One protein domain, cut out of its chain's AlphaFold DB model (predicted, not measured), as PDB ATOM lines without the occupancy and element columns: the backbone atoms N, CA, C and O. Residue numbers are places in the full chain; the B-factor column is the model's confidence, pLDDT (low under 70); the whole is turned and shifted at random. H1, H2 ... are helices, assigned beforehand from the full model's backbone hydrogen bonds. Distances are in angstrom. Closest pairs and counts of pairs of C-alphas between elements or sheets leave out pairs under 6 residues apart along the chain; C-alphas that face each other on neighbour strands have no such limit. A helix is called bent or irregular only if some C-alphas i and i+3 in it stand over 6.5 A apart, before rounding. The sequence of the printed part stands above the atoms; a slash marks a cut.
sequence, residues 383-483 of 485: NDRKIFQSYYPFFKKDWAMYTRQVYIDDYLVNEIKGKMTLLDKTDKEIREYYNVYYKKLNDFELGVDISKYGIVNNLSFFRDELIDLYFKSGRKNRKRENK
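This is residues 383 to 483 of the 485 residues of an uncharacterized protein of Hepatospora eriocheir (UniProt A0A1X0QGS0). A loose ring of helices is drawn around H1, the helix nearest the middle: H3, the longest, and H4 make a corner on one side of it, and H2 and H5 pair side by side on the other. H6 follows H5 at the edge and touches no other helix. The printed part has 101 residues with six named helices, H1 to H6 in chain order, and no named strand; the class is all helix. It is compact, with a radius of gyration of the C-alphas of 13.9 A, and spans 37 by 32 by 24 A.

H3, residues 427 to 440, is near H1, residues 383 to 395, with 9 pairs of C-alphas within 10 A. H4, residues 443 to 453, is close to H3 but not clearly touching, C-alphas 438 and 446 being the closest at 7.8 A. H1 and H4 touch at a steep tilt of 59 degrees, opposite ways, closest at the C-alphas of Lys 386 and Tyr 453, 4.7 A. H5, residues 460 to 472, touches H2, residues 411 to 418, with residues 466 to 470 alone; they run opposite ways at a shallow tilt of 24 degrees, the closest C-alphas being Ile 416 and Leu 466, 6.0 A. H1 and H5 are close but not clearly touching, the closest C-alphas being Phe 394 and Ile 467, 6.9 A. H6, residues 475 to 481, and H5 meet only through their link. Every O i to N i+4 pair is within hydrogen-bond range in H2 and H4; the counts are 7 of 9 in H1, 8 of 10 in H3, 7 of 9 in H5 and 2 of 3 in H6.

H3 measures 19.1 A, H5 19.0 A and H1 18.0 A. H1 begins at C-alpha 383 (77.915, 10.205, -3.134) and H6 ends at C-alpha 481 (92.745, 37.648, -17.570). H1 and H3 are only just irregular: C-alphas 390 and 393 are 6.9 A apart, 436 and 439 7.0 A.

The farthest C-alphas, Asp 409 and Phe 444, are 39.0 A apart. The printed part has no cut; the link H1 to H2, residues 396 to 410, is long. Mean pLDDT of the printed part is 73.8; 31 residues are under 70, among them 454 to 467 and 473 to 483.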
ATOM      1  N   ASN A 383      76.464  10.090  -3.015       81.12
ATOM      2  CA  ASN A 383      77.915  10.205  -3.134       81.12
ATOM      3  C   ASN A 383      78.342  11.326  -4.099       81.12
ATOM      4  O   ASN A 383      79.245  12.091  -3.773       81.12
ATOM      5  N   ASP A 384      77.654  11.500  -5.234       85.12
ATOM      6  CA  ASP A 384      77.911  12.619  -6.158       85.12
ATOM      7  C   ASP A 384      77.699  13.973  -5.463       85.12
ATOM      8  O   ASP A 384      78.497  14.902  -5.606       85.12
ATOM      9  N   ARG A 385      76.644  14.076  -4.644       85.38
ATOM     10  CA  ARG A 385      76.362  15.283  -3.854       85.38
ATOM     11  C   ARG A 385      77.438  15.526  -2.797       85.38
ATOM     12  O   ARG A 385      77.933  16.649  -2.712       85.38
ATOM     13  N   LYS A 386      77.871  14.478  -2.079       82.06
ATOM     14  CA  LYS A 386      79.000  14.527  -1.129       82.06
ATOM     15  C   LYS A 386      80.283  15.046  -1.782       82.06
ATOM     16  O   LYS A 386      80.915  15.968  -1.261       82.06
ATOM     17  N   ILE A 387      80.643  14.510  -2.948       83.69
ATOM     18  CA  ILE A 387      81.820  14.929  -3.724       83.69
ATOM     19  C   ILE A 387      81.694  16.399  -4.153       83.69
ATOM     20  O   ILE A 387      82.600  17.200  -3.910       83.69
ATOM     21  N   PHE A 388      80.557  16.790  -4.741       88.06
ATOM     22  CA  PHE A 388      80.331  18.165  -5.193       88.06
ATOM     23  C   PHE A 388      80.406  19.175  -4.043       88.06
ATOM     24  O   PHE A 388      81.149  20.154  -4.138       88.06
ATOM     25  N   GLN A 389      79.687  18.932  -2.943       83.12
ATOM     26  CA  GLN A 389      79.684  19.817  -1.775       83.12
ATOM     27  C   GLN A 389      81.069  19.943  -1.136       83.12
ATOM     28  O   GLN A 389      81.460  21.038  -0.739       83.12
ATOM     29  N   SER A 390      81.841  18.856  -1.076       78.06
ATOM     30  CA  SER A 390      83.184  18.860  -0.478       78.06
ATOM     31  C   SER A 390      84.166  19.758  -1.229       78.06
ATOM     32  O   SER A 390      85.037  20.384  -0.617       78.06
ATOM     33  N   TYR A 391      84.007  19.852  -2.552       81.44
ATOM     34  CA  TYR A 391      84.902  20.586  -3.444       81.44
ATOM     35  C   TYR A 391      84.386  21.980  -3.849       81.44
ATOM     36  O   TYR A 391      85.188  22.861  -4.185       81.44
ATOM     37  N   TYR A 392      83.075  22.238  -3.748       85.81
ATOM     38  CA  TYR A 392      82.474  23.543  -4.053       85.81
ATOM     39  C   TYR A 392      83.047  24.735  -3.259       85.81
ATOM     40  O   TYR A 392      83.203  25.816  -3.844       85.81
ATOM     41  N   PRO A 393      83.446  24.603  -1.978       79.50
ATOM     42  CA  PRO A 393      84.182  25.638  -1.258       79.50
ATOM     43  C   PRO A 393      85.431  26.159  -1.985       79.50
ATOM     44  O   PRO A 393      85.719  27.351  -1.862       79.50
ATOM     45  N   PHE A 394      86.106  25.328  -2.790       77.25
ATOM     46  CA  PHE A 394      87.429  25.615  -3.360       77.25
ATOM     47  C   PHE A 394      87.383  25.986  -4.837       77.25
ATOM     48  O   PHE A 394      87.710  27.116  -5.210       77.25
ATOM     49  N   PHE A 395      86.926  25.064  -5.686       81.81
ATOM     50  CA  PHE A 395      86.931  25.275  -7.135       81.81
ATOM     51  C   PHE A 395      85.771  26.168  -7.590       81.81
ATOM     52  O   PHE A 395      85.833  26.762  -8.670       81.81
ATOM     53  N   LYS A 396      84.728  26.330  -6.757       86.69
ATOM     54  CA  LYS A 396      83.529  27.139  -7.030       86.69
ATOM     55  C   LYS A 396      82.917  26.757  -8.382       86.69
ATOM     56  O   LYS A 396      82.305  25.704  -8.498       86.69
ATOM     57  N   LYS A 397      83.115  27.592  -9.409       88.75
ATOM     58  CA  LYS A 397      82.586  27.419 -10.773       88.75
ATOM     59  C   LYS A 397      83.631  26.931 -11.786       88.75
ATOM     60  O   LYS A 397      83.423  27.072 -12.989       88.75
ATOM     61  N   ASP A 398      84.770  26.393 -11.340       85.31
ATOM     62  CA  ASP A 398      85.689  25.648 -12.210       85.31
ATOM     63  C   ASP A 398      85.203  24.203 -12.376       85.31
ATOM     64  O   ASP A 398      85.767  23.266 -11.825       85.31
ATOM     65  N   TRP A 399      84.098  24.045 -13.106       88.62
ATOM     66  CA  TRP A 399      83.384  22.779 -13.316       88.62
ATOM     67  C   TRP A 399      84.281  21.648 -13.843       88.62
ATOM     68  O   TRP A 399      84.146  20.498 -13.426       88.62
ATOM     69  N   ALA A 400      85.290  21.998 -14.639       86.25
ATOM     70  CA  ALA A 400      86.288  21.068 -15.142       86.25
ATOM     71  C   ALA A 400      87.134  20.410 -14.033       86.25
ATOM     72  O   ALA A 400      87.700  19.350 -14.287       86.25
ATOM     73  N   MET A 401      87.224  20.980 -12.822       86.50
ATOM     74  CA  MET A 401      87.923  20.366 -11.678       86.50
ATOM     75  C   MET A 401      87.165  19.191 -11.053       86.50
ATOM     76  O   MET A 401      87.778  18.395 -10.356       86.50
ATOM     77  N   TYR A 402      85.856  19.069 -11.290       87.50
ATOM     78  CA  TYR A 402      85.010  18.069 -10.629       87.50
ATOM     79  C   TYR A 402      84.880  16.766 -11.428       87.50
ATOM     80  O   TYR A 402      84.360  15.794 -10.896       87.50
ATOM     81  N   THR A 403      85.336  16.729 -12.687       88.19
ATOM     82  CA  THR A 403      85.111  15.613 -13.624       88.19
ATOM     83  C   THR A 403      86.397  15.106 -14.277       88.19
ATOM     84  O   THR A 403      87.315  15.876 -14.582       88.19
ATOM     85  N   ARG A 404      86.451  13.796 -14.544       80.69
ATOM     86  CA  ARG A 404      87.512  13.144 -15.339       80.69
ATOM     87  C   ARG A 404      87.382  13.406 -16.839       80.69
ATOM     88  O   ARG A 404      88.382  13.368 -17.542       80.69
ATOM     89  N   GLN A 405      86.177  13.713 -17.318       76.25
ATOM     90  CA  GLN A 405      85.847  13.767 -18.748       76.25
ATOM     91  C   GLN A 405      86.413  15.005 -19.472       76.25
ATOM     92  O   GLN A 405      86.355  15.092 -20.695       76.25
ATOM     93  N   VAL A 406      86.974  15.971 -18.733       73.25
ATOM     94  CA  VAL A 406      87.633  17.161 -19.290       73.25
ATOM     95  C   VAL A 406      89.141  17.059 -19.081       73.25
ATOM     96  O   VAL A 406      89.627  17.249 -17.959       73.25
ATOM     97  N   TYR A 407      89.874  16.802 -20.168       72.12
ATOM     98  CA  TYR A 407      91.326  16.956 -20.196       72.12
ATOM     99  C   TYR A 407      91.700  18.421 -19.956       72.12
ATOM    100  O   TYR A 407      91.047  19.341 -20.454       72.12
ATOM    101  N   ILE A 408      92.746  18.638 -19.165       75.25
ATOM    102  CA  ILE A 408      93.289  19.960 -18.882       75.25
ATOM    103  C   ILE A 408      94.786  19.885 -19.153       75.25
ATOM    104  O   ILE A 408      95.474  19.060 -18.559       75.25
ATOM    105  N   ASP A 409      95.283  20.762 -20.018       73.75
ATOM    106  CA  ASP A 409      96.709  20.871 -20.325       73.75
ATOM    107  C   ASP A 409      97.437  21.677 -19.230       73.75
ATOM    108  O   ASP A 409      97.822  22.832 -19.398       73.75
ATOM    109  N   ASP A 410      97.477  21.100 -18.028       75.69
ATOM    110  CA  ASP A 410      98.149  21.632 -16.843       75.69
ATOM    111  C   ASP A 410      98.515  20.454 -15.925       75.69
ATOM    112  O   ASP A 410      97.642  19.771 -15.379       75.69
ATOM    113  N   TYR A 411      99.818  20.190 -15.789       79.25
ATOM    114  CA  TYR A 411     100.343  19.053 -15.026       79.25
ATOM    115  C   TYR A 411      99.868  19.061 -13.564       79.25
ATOM    116  O   TYR A 411      99.401  18.035 -13.072       79.25
ATOM    117  N   LEU A 412      99.907  20.220 -12.894       77.06
ATOM    118  CA  LEU A 412      99.501  20.342 -11.490       77.06
ATOM    119  C   LEU A 412      98.005  20.065 -11.326       77.06
ATOM    120  O   LEU A 412      97.588  19.426 -10.364       77.06
ATOM    121  N   VAL A 413      97.185  20.499 -12.285       77.88
ATOM    122  CA  VAL A 413      95.744  20.211 -12.275       77.88
ATOM    123  C   VAL A 413      95.463  18.721 -12.469       77.88
ATOM    124  O   VAL A 413      94.573  18.182 -11.810       77.88
ATOM    125  N   ASN A 414      96.217  18.041 -13.334       80.00
ATOM    126  CA  ASN A 414      96.076  16.598 -13.524       80.00
ATOM    127  C   ASN A 414      96.581  15.802 -12.309       80.00
ATOM    128  O   ASN A 414      95.951  14.813 -11.941       80.00
ATOM    129  N   GLU A 415      97.631  16.266 -11.625       79.62
ATOM    130  CA  GLU A 415      98.090  15.686 -10.358       79.62
ATOM    131  C   GLU A 415      97.025  15.821  -9.253       79.62
ATOM    132  O   GLU A 415      96.683  14.836  -8.597       79.62
ATOM    133  N   ILE A 416      96.425  17.010  -9.105       78.44
ATOM    134  CA  ILE A 416      95.293  17.259  -8.193       78.44
ATOM    135  C   ILE A 416      94.133  16.304  -8.506       78.44
ATOM    136  O   ILE A 416      93.625  15.628  -7.612       78.44
ATOM    137  N   LYS A 417      93.744  16.196  -9.783       79.25
ATOM    138  CA  LYS A 417      92.687  15.280 -10.239       79.25
ATOM    139  C   LYS A 417      93.000  13.808  -9.962       79.25
ATOM    140  O   LYS A 417      92.080  13.059  -9.640       79.25
ATOM    141  N   GLY A 418      94.261  13.394 -10.081       79.06
ATOM    142  CA  GLY A 418      94.705  12.026  -9.797       79.06
ATOM    143  C   GLY A 418      94.582  11.638  -8.320       79.06
ATOM    144  O   GLY A 418      94.347  10.472  -8.016       79.06
ATOM    145  N   LYS A 419      94.669  12.618  -7.410       77.81
ATOM    146  CA  LYS A 419      94.523  12.444  -5.954       77.81
ATOM    147  C   LYS A 419      93.069  12.582  -5.455       77.81
ATOM    148  O   LYS A 419      92.831  12.468  -4.256       77.81
ATOM    149  N   MET A 420      92.094  12.841  -6.336       78.81
ATOM    150  CA  MET A 420      90.701  13.149  -5.970       78.81
ATOM    151  C   MET A 420      89.678  12.114  -6.465       78.81
ATOM    152  O   MET A 420      89.758  11.589  -7.580       78.81
ATOM    153  N   THR A 421      88.623  11.909  -5.673       82.12
ATOM    154  CA  THR A 421      87.415  11.194  -6.108       82.12
ATOM    155  C   THR A 421      86.548  12.141  -6.932       82.12
ATOM    156  O   THR A 421      85.840  12.981  -6.389       82.12
ATOM    157  N   LEU A 422      86.630  12.036  -8.254       85.19
ATOM    158  CA  LEU A 422      85.917  12.908  -9.189       85.19
ATOM    159  C   LEU A 422      84.536  12.349  -9.556       85.19
ATOM    160  O   LEU A 422      84.328  11.138  -9.540       85.19
ATOM    161  N   LEU A 423      83.620  13.241  -9.934       87.19
ATOM    162  CA  LEU A 423      82.287  12.901 -10.426       87.19
ATOM    163  C   LEU A 423      82.371  12.215 -11.791       87.19
ATOM    164  O   LEU A 423      83.059  12.708 -12.695       87.19
ATOM    165  N   ASP A 424      81.584  11.156 -11.978       86.62
ATOM    166  CA  ASP A 424      81.271  10.632 -13.310       86.62
ATOM    167  C   ASP A 424      80.072  11.385 -13.904       86.62
ATOM    168  O   ASP A 424      78.952  10.885 -14.017       86.62
ATOM    169  N   LYS A 425      80.320  12.668 -14.180       86.88
ATOM    170  CA  LYS A 425      79.386  13.629 -14.776       86.88
ATOM    171  C   LYS A 425      80.131  14.511 -15.765       86.88
ATOM    172  O   LYS A 425      81.289  14.874 -15.534       86.88
ATOM    173  N   THR A 426      79.463  14.922 -16.831       87.62
ATOM    174  CA  THR A 426      79.965  15.947 -17.749       87.62
ATOM    175  C   THR A 426      80.033  17.317 -17.063       87.62
ATOM    176  O   THR A 426      79.261  17.640 -16.157       87.62
ATOM    177  N   ASP A 427      80.911  18.190 -17.565       85.19
ATOM    178  CA  ASP A 427      80.965  19.614 -17.188       85.19
ATOM    179  C   ASP A 427      79.596  20.313 -17.355       85.19
ATOM    180  O   ASP A 427      79.247  21.210 -16.585       85.19
ATOM    181  N   LYS A 428      78.795  19.851 -18.326       84.50
ATOM    182  CA  LYS A 428      77.410  20.272 -18.557       84.50
ATOM    183  C   LYS A 428      76.504  19.866 -17.388       84.50
ATOM    184  O   LYS A 428      75.986  20.755 -16.721       84.50
ATOM    185  N   GLU A 429      76.373  18.578 -17.072       85.00
ATOM    186  CA  GLU A 429      75.511  18.090 -15.975       85.00
ATOM    187  C   GLU A 429      75.838  18.749 -14.622       85.00
ATOM    188  O   GLU A 429      74.939  19.083 -13.851       85.00
ATOM    189  N   ILE A 430      77.120  19.017 -14.346       89.38
ATOM    190  CA  ILE A 430      77.570  19.705 -13.123       89.38
ATOM    191  C   ILE A 430      77.074  21.164 -13.080       89.38
ATOM    192  O   ILE A 430      76.613  21.641 -12.038       89.38
ATOM    193  N   ARG A 431      77.107  21.883 -14.214       87.88
ATOM    194  CA  ARG A 431      76.503  23.227 -14.328       87.88
ATOM    195  C   ARG A 431      74.992  23.190 -14.145       87.88
ATOM    196  O   ARG A 431      74.431  24.147 -13.615       87.88
ATOM    197  N   GLU A 432      74.335  22.143 -14.624       83.12
ATOM    198  CA  GLU A 432      72.881  21.997 -14.554       83.12
ATOM    199  C   GLU A 432      72.437  21.757 -13.114       83.12
ATOM    200  O   GLU A 432      71.641  22.543 -12.597       83.12
ATOM    201  N   TYR A 433      73.064  20.801 -12.422       87.56
ATOM    202  CA  TYR A 433      72.893  20.585 -10.985       87.56
ATOM    203  C   TYR A 433      73.092  21.877 -10.186       87.56
ATOM    204  O   TYR A 433      72.235  22.262  -9.386       87.56
ATOM    205  N   TYR A 434      74.172  22.617 -10.466       88.94
ATOM    206  CA  TYR A 434      74.421  23.883  -9.786       88.94
ATOM    207  C   TYR A 434      73.335  24.940 -10.047       88.94
ATOM    208  O   TYR A 434      72.836  25.551  -9.105       88.94
ATOM    209  N   ASN A 435      72.983  25.211 -11.308       81.81
ATOM    210  CA  ASN A 435      72.093  26.330 -11.648       81.81
ATOM    211  C   ASN A 435      70.612  26.044 -11.360       81.81
ATOM    212  O   ASN A 435      69.856  26.978 -11.079       81.81
ATOM    213  N   VAL A 436      70.195  24.782 -11.471       77.62
ATOM    214  CA  VAL A 436      68.798  24.367 -11.309       77.62
ATOM    215  C   VAL A 436      68.499  24.023  -9.846       77.62
ATOM    216  O   VAL A 436      67.474  24.478  -9.340       77.62
ATOM    217  N   TYR A 437      69.394  23.308  -9.156       84.00
ATOM    218  CA  TYR A 437      69.215  22.896  -7.761       84.00
ATOM    219  C   TYR A 437      70.072  23.726  -6.793       84.00
ATOM    220  O   TYR A 437      69.563  24.648  -6.159       84.00
ATOM    221  N   TYR A 438      71.379  23.462  -6.719       84.88
ATOM    222  CA  TYR A 438      72.218  23.870  -5.582       84.88
ATOM    223  C   TYR A 438      72.260  25.390  -5.328       84.88
ATOM    224  O   TYR A 438      72.215  25.836  -4.188       84.88
ATOM    225  N   LYS A 439      72.303  26.221  -6.381       84.44
ATOM    226  CA  LYS A 439      72.300  27.695  -6.267       84.44
ATOM    227  C   LYS A 439      70.987  28.251  -5.685       84.44
ATOM    228  O   LYS A 439      70.951  29.414  -5.293       84.44
ATOM    229  N   LYS A 440      69.894  27.484  -5.722       77.44
ATOM    230  CA  LYS A 440      68.555  27.944  -5.324       77.44
ATOM    231  C   LYS A 440      68.155  27.562  -3.908       77.44
ATOM    232  O   LYS A 440      67.148  28.098  -3.454       77.44
ATOM    233  N   LEU A 441      68.911  26.672  -3.268       71.88
ATOM    234  CA  LEU A 441      68.735  26.355  -1.859       71.88
ATOM    235  C   LEU A 441      68.882  27.649  -1.051       71.88
ATOM    236  O   LEU A 441      69.857  28.384  -1.232       71.88
ATOM    237  N   ASN A 442      67.904  27.942  -0.201       68.94
ATOM    238  CA  ASN A 442      68.030  28.983   0.813       68.94
ATOM    239  C   ASN A 442      69.001  28.531   1.922       68.94
ATOM    240  O   ASN A 442      69.381  27.364   1.974       68.94
ATOM    241  N   ASP A 443      69.414  29.432   2.817       62.84
ATOM    242  CA  ASP A 443      70.458  29.120   3.808       62.84
ATOM    243  C   ASP A 443      70.087  27.952   4.746       62.84
ATOM    244  O   ASP A 443      70.960  27.179   5.141       62.84
ATOM    245  N   PHE A 444      68.796  27.765   5.050       60.06
ATOM    246  CA  PHE A 444      68.307  26.626   5.833       60.06
ATOM    247  C   PHE A 444      68.329  25.323   5.019       60.06
ATOM    248  O   PHE A 444      68.872  24.321   5.479       60.06
ATOM    249  N   GLU A 445      67.797  25.334   3.793       65.94
ATOM    250  CA  GLU A 445      67.838  24.179   2.881       65.94
ATOM    251  C   GLU A 445      69.275  23.745   2.583       65.94
ATOM    252  O   GLU A 445      69.574  22.555   2.574       65.94
ATOM    253  N   LEU A 446      70.174  24.710   2.383       75.56
ATOM    254  CA  LEU A 446      71.598  24.486   2.176       75.56
ATOM    255  C   LEU A 446      72.258  23.928   3.441       75.56
ATOM    256  O   LEU A 446      73.081  23.025   3.337       75.56
ATOM    257  N   GLY A 447      71.874  24.404   4.630       66.69
ATOM    258  CA  GLY A 447      72.297  23.826   5.907       66.69
ATOM    259  C   GLY A 447      71.884  22.358   6.059       66.69
ATOM    260  O   GLY A 447      72.694  21.541   6.485       66.69
ATOM    261  N   VAL A 448      70.664  22.000   5.639       70.31
ATOM    262  CA  VAL A 448      70.160  20.612   5.640       70.31
ATOM    263  C   VAL A 448      70.822  19.751   4.554       70.31
ATOM    264  O   VAL A 448      71.116  18.580   4.792       70.31
ATOM    265  N   ASP A 449      71.086  20.297   3.365       74.12
ATOM    266  CA  ASP A 449      71.811  19.585   2.301       74.12
ATOM    267  C   ASP A 449      73.270  19.329   2.730       74.12
ATOM    268  O   ASP A 449      73.801  18.240   2.509       74.12
ATOM    269  N   ILE A 450      73.903  20.291   3.417       73.06
ATOM    270  CA  ILE A 450      75.255  20.171   3.986       73.06
ATOM    271  C   ILE A 450      75.291  19.258   5.219       73.06
ATOM    272  O   ILE A 450      76.281  18.559   5.397       73.06
ATOM    273  N   SER A 451      74.259  19.183   6.063       67.81
ATOM    274  CA  SER A 451      74.270  18.214   7.172       67.81
ATOM    275  C   SER A 451      74.114  16.771   6.676       67.81
ATOM    276  O   SER A 451      74.751  15.867   7.209       67.81
ATOM    277  N   LYS A 452      73.337  16.552   5.605       70.69
ATOM    278  CA  LYS A 452      73.117  15.227   4.995       70.69
ATOM    279  C   LYS A 452      74.272  14.738   4.118       70.69
ATOM    280  O   LYS A 452      74.539  13.535   4.062       70.69
ATOM    281  N   TYR A 453      74.924  15.644   3.387       71.50
ATOM    282  CA  TYR A 453      75.934  15.293   2.378       71.50
ATOM    283  C   TYR A 453      77.284  16.008   2.572       71.50
ATOM    284  O   TYR A 453      78.219  15.771   1.812       71.50
ATOM    285  N   GLY A 454      77.448  16.827   3.606       60.69
ATOM    286  CA  GLY A 454      78.743  17.386   3.978       60.69
ATOM    287  C   GLY A 454      79.640  16.320   4.599       60.69
ATOM    288  O   GLY A 454      79.190  15.451   5.346       60.69
ATOM    289  N   ILE A 455      80.936  16.367   4.290       60.19
ATOM    290  CA  ILE A 455      81.895  15.415   4.855       60.19
ATOM    291  C   ILE A 455      82.356  15.887   6.229       60.19
ATOM    292  O   ILE A 455      83.103  16.857   6.362       60.19
ATOM    293  N   VAL A 456      81.961  15.116   7.238       46.81
ATOM    294  CA  VAL A 456      82.533  15.158   8.578       46.81
ATOM    295  C   VAL A 456      83.849  14.352   8.575       46.81
ATOM    296  O   VAL A 456      83.882  13.149   8.326       46.81
ATOM    297  N   ASN A 457      84.945  15.056   8.854       42.19
ATOM    298  CA  ASN A 457      86.258  14.585   9.327       42.19
ATOM    299  C   ASN A 457      87.275  13.905   8.373       42.19
ATOM    300  O   ASN A 457      88.443  14.275   8.458       42.19
ATOM    301  N   ASN A 458      86.934  12.991   7.454       42.72
ATOM    302  CA  ASN A 458      87.980  12.146   6.815       42.72
ATOM    303  C   ASN A 458      88.759  12.721   5.607       42.72
ATOM    304  O   ASN A 458      89.649  12.051   5.089       42.72
ATOM    305  N   LEU A 459      88.475  13.945   5.150       46.38
ATOM    306  CA  LEU A 459      89.185  14.569   4.014       46.38
ATOM    307  C   LEU A 459      90.051  15.781   4.387       46.38
ATOM    308  O   LEU A 459      90.722  16.315   3.511       46.38
ATOM    309  N   SER A 460      90.054  16.222   5.651       49.09
ATOM    310  CA  SER A 460      90.686  17.484   6.078       49.09
ATOM    311  C   SER A 460      92.182  17.566   5.754       49.09
ATOM    312  O   SER A 460      92.623  18.578   5.222       49.09
ATOM    313  N   PHE A 461      92.942  16.496   5.989       44.25
ATOM    314  CA  PHE A 461      94.403  16.512   5.838       44.25
ATOM    315  C   PHE A 461      94.869  16.595   4.371       44.25
ATOM    316  O   PHE A 461      95.830  17.289   4.064       44.25
ATOM    317  N   PHE A 462      94.149  15.952   3.442       55.16
ATOM    318  CA  PHE A 462      94.413  16.059   1.996       55.16
ATOM    319  C   PHE A 462      93.849  17.348   1.374       55.16
ATOM    320  O   PHE A 462      94.211  17.717   0.258       55.16
ATOM    321  N   ARG A 463      92.940  18.032   2.077       60.50
ATOM    322  CA  ARG A 463      92.217  19.215   1.593       60.50
ATOM    323  C   ARG A 463      93.171  20.376   1.335       60.50
ATOM    324  O   ARG A 463      93.170  20.927   0.236       60.50
ATOM    325  N   ASP A 464      93.992  20.709   2.325       63.88
ATOM    326  CA  ASP A 464      94.792  21.933   2.320       63.88
ATOM    327  C   ASP A 464      95.951  21.858   1.314       63.88
ATOM    328  O   ASP A 464      96.167  22.811   0.568       63.88
ATOM    329  N   GLU A 465      96.604  20.697   1.166       69.44
ATOM    330  CA  GLU A 465      97.642  20.481   0.142       69.44
ATOM    331  C   GLU A 465      97.084  20.630  -1.289       69.44
ATOM    332  O   GLU A 465      97.676  21.312  -2.131       69.44
ATOM    333  N   LEU A 466      95.908  20.051  -1.571       68.75
ATOM    334  CA  LEU A 466      95.255  20.149  -2.883       68.75
ATOM    335  C   LEU A 466      94.764  21.573  -3.192       68.75
ATOM    336  O   LEU A 466      94.796  22.000  -4.349       68.75
ATOM    337  N   ILE A 467      94.339  22.324  -2.172       69.31
ATOM    338  CA  ILE A 467      93.985  23.745  -2.293       69.31
ATOM    339  C   ILE A 467      95.219  24.572  -2.657       69.31
ATOM    340  O   ILE A 467      95.166  25.380  -3.587       69.31
ATOM    341  N   ASP A 468      96.330  24.340  -1.964       72.31
ATOM    342  CA  ASP A 468      97.601  25.016  -2.197       72.31
ATOM    343  C   ASP A 468      98.131  24.754  -3.609       72.31
ATOM    344  O   ASP A 468      98.502  25.691  -4.318       72.31
ATOM    345  N   LEU A 469      98.109  23.494  -4.058       71.94
ATOM    346  CA  LEU A 469      98.459  23.114  -5.430       71.94
ATOM    347  C   LEU A 469      97.525  23.786  -6.454       71.94
ATOM    348  O   LEU A 469      97.991  24.311  -7.469       71.94
ATOM    349  N   TYR A 470      96.217  23.852  -6.179       75.88
ATOM    350  CA  TYR A 470      95.257  24.519  -7.064       75.88
ATOM    351  C   TYR A 470      95.510  26.028  -7.169       75.88
ATOM    352  O   TYR A 470      95.451  26.580  -8.270       75.88
ATOM    353  N   PHE A 471      95.839  26.707  -6.069       73.38
ATOM    354  CA  PHE A 471      96.229  28.116  -6.114       73.38
ATOM    355  C   PHE A 471      97.575  28.320  -6.829       73.38
ATOM    356  O   PHE A 471      97.666  29.211  -7.678       73.38
ATOM    357  N   LYS A 472      98.572  27.458  -6.578       73.94
ATOM    358  CA  LYS A 472      99.893  27.473  -7.242       73.94
ATOM    359  C   LYS A 472      99.810  27.255  -8.758       73.94
ATOM    360  O   LYS A 472     100.598  27.854  -9.481       73.94
ATOM    361  N   SER A 473      98.817  26.513  -9.264       67.06
ATOM    362  CA  SER A 473      98.576  26.373 -10.718       67.06
ATOM    363  C   SER A 473      98.300  27.707 -11.439       67.06
ATOM    364  O   SER A 473      98.378  27.797 -12.664       67.06
ATOM    365  N   GLY A 474      97.909  28.764 -10.710       64.69
ATOM    366  CA  GLY A 474      97.557  30.068 -11.283       64.69
ATOM    367  C   GLY A 474      96.267  30.067 -12.119       64.69
ATOM    368  O   GLY A 474      95.831  31.122 -12.586       64.69
ATOM    369  N   ARG A 475      95.597  28.918 -12.273       68.06
ATOM    370  CA  ARG A 475      94.400  28.720 -13.109       68.06
ATOM    371  C   ARG A 475      93.256  29.687 -12.788       68.06
ATOM    372  O   ARG A 475      92.575  30.171 -13.694       68.06
ATOM    373  N   LYS A 476      93.073  30.016 -11.505       65.06
ATOM    374  CA  LYS A 476      92.079  30.994 -11.025       65.06
ATOM    375  C   LYS A 476      92.358  32.422 -11.523       65.06
ATOM    376  O   LYS A 476      91.407  33.175 -11.730       65.06
ATOM    377  N   ASN A 477      93.627  32.769 -11.744       61.22
ATOM    378  CA  ASN A 477      94.061  34.084 -12.223       61.22
ATOM    379  C   ASN A 477      94.022  34.150 -13.758       61.22
ATOM    380  O   ASN A 477      93.362  35.042 -14.290       61.22
ATOM    381  N   ARG A 478      94.541  33.132 -14.464       59.47
ATOM    382  CA  ARG A 478      94.451  33.037 -15.942       59.47
ATOM    383  C   ARG A 478      92.998  33.116 -16.453       59.47
ATOM    384  O   ARG A 478      92.717  33.722 -17.482       59.47
ATOM    385  N   LYS A 479      92.032  32.563 -15.702       56.69
ATOM    386  CA  LYS A 479      90.583  32.669 -16.002       56.69
ATOM    387  C   LYS A 479      89.955  34.050 -15.761       56.69
ATOM    388  O   LYS A 479      88.808  34.252 -16.167       56.69
ATOM    389  N   ARG A 480      90.639  34.967 -15.071       51.59
ATOM    390  CA  ARG A 480      90.235  36.378 -14.944       51.59
ATOM    391  C   ARG A 480      90.813  37.214 -16.083       51.59
ATOM    392  O   ARG A 480      90.082  38.017 -16.644       51.59
ATOM    393  N   GLU A 481      92.067  36.970 -16.454       46.00
ATOM    394  CA  GLU A 481      92.745  37.648 -17.570       46.00
ATOM    395  C   GLU A 481      92.060  37.337 -18.912       46.00
ATOM    396  O   GLU A 481      91.634  38.257 -19.603       46.00
ATOM    397  N   ASN A 482      91.768  36.060 -19.203       47.06
ATOM    398  CA  ASN A 482      91.015  35.625 -20.399       47.06
ATOM    399  C   ASN A 482      89.509  36.006 -20.400       47.06
ATOM    400  O   ASN A 482      88.711  35.387 -21.104       47.06
ATOM    401  N   LYS A 483      89.090  36.947 -19.548       43.22
ATOM    402  CA  LYS A 483      87.756  37.576 -19.556       43.22
ATOM    403  C   LYS A 483      87.804  39.105 -19.640       43.22
ATOM    404  O   LYS A 483      86.747  39.732 -19.657       43.22
TER     405      LYS A 483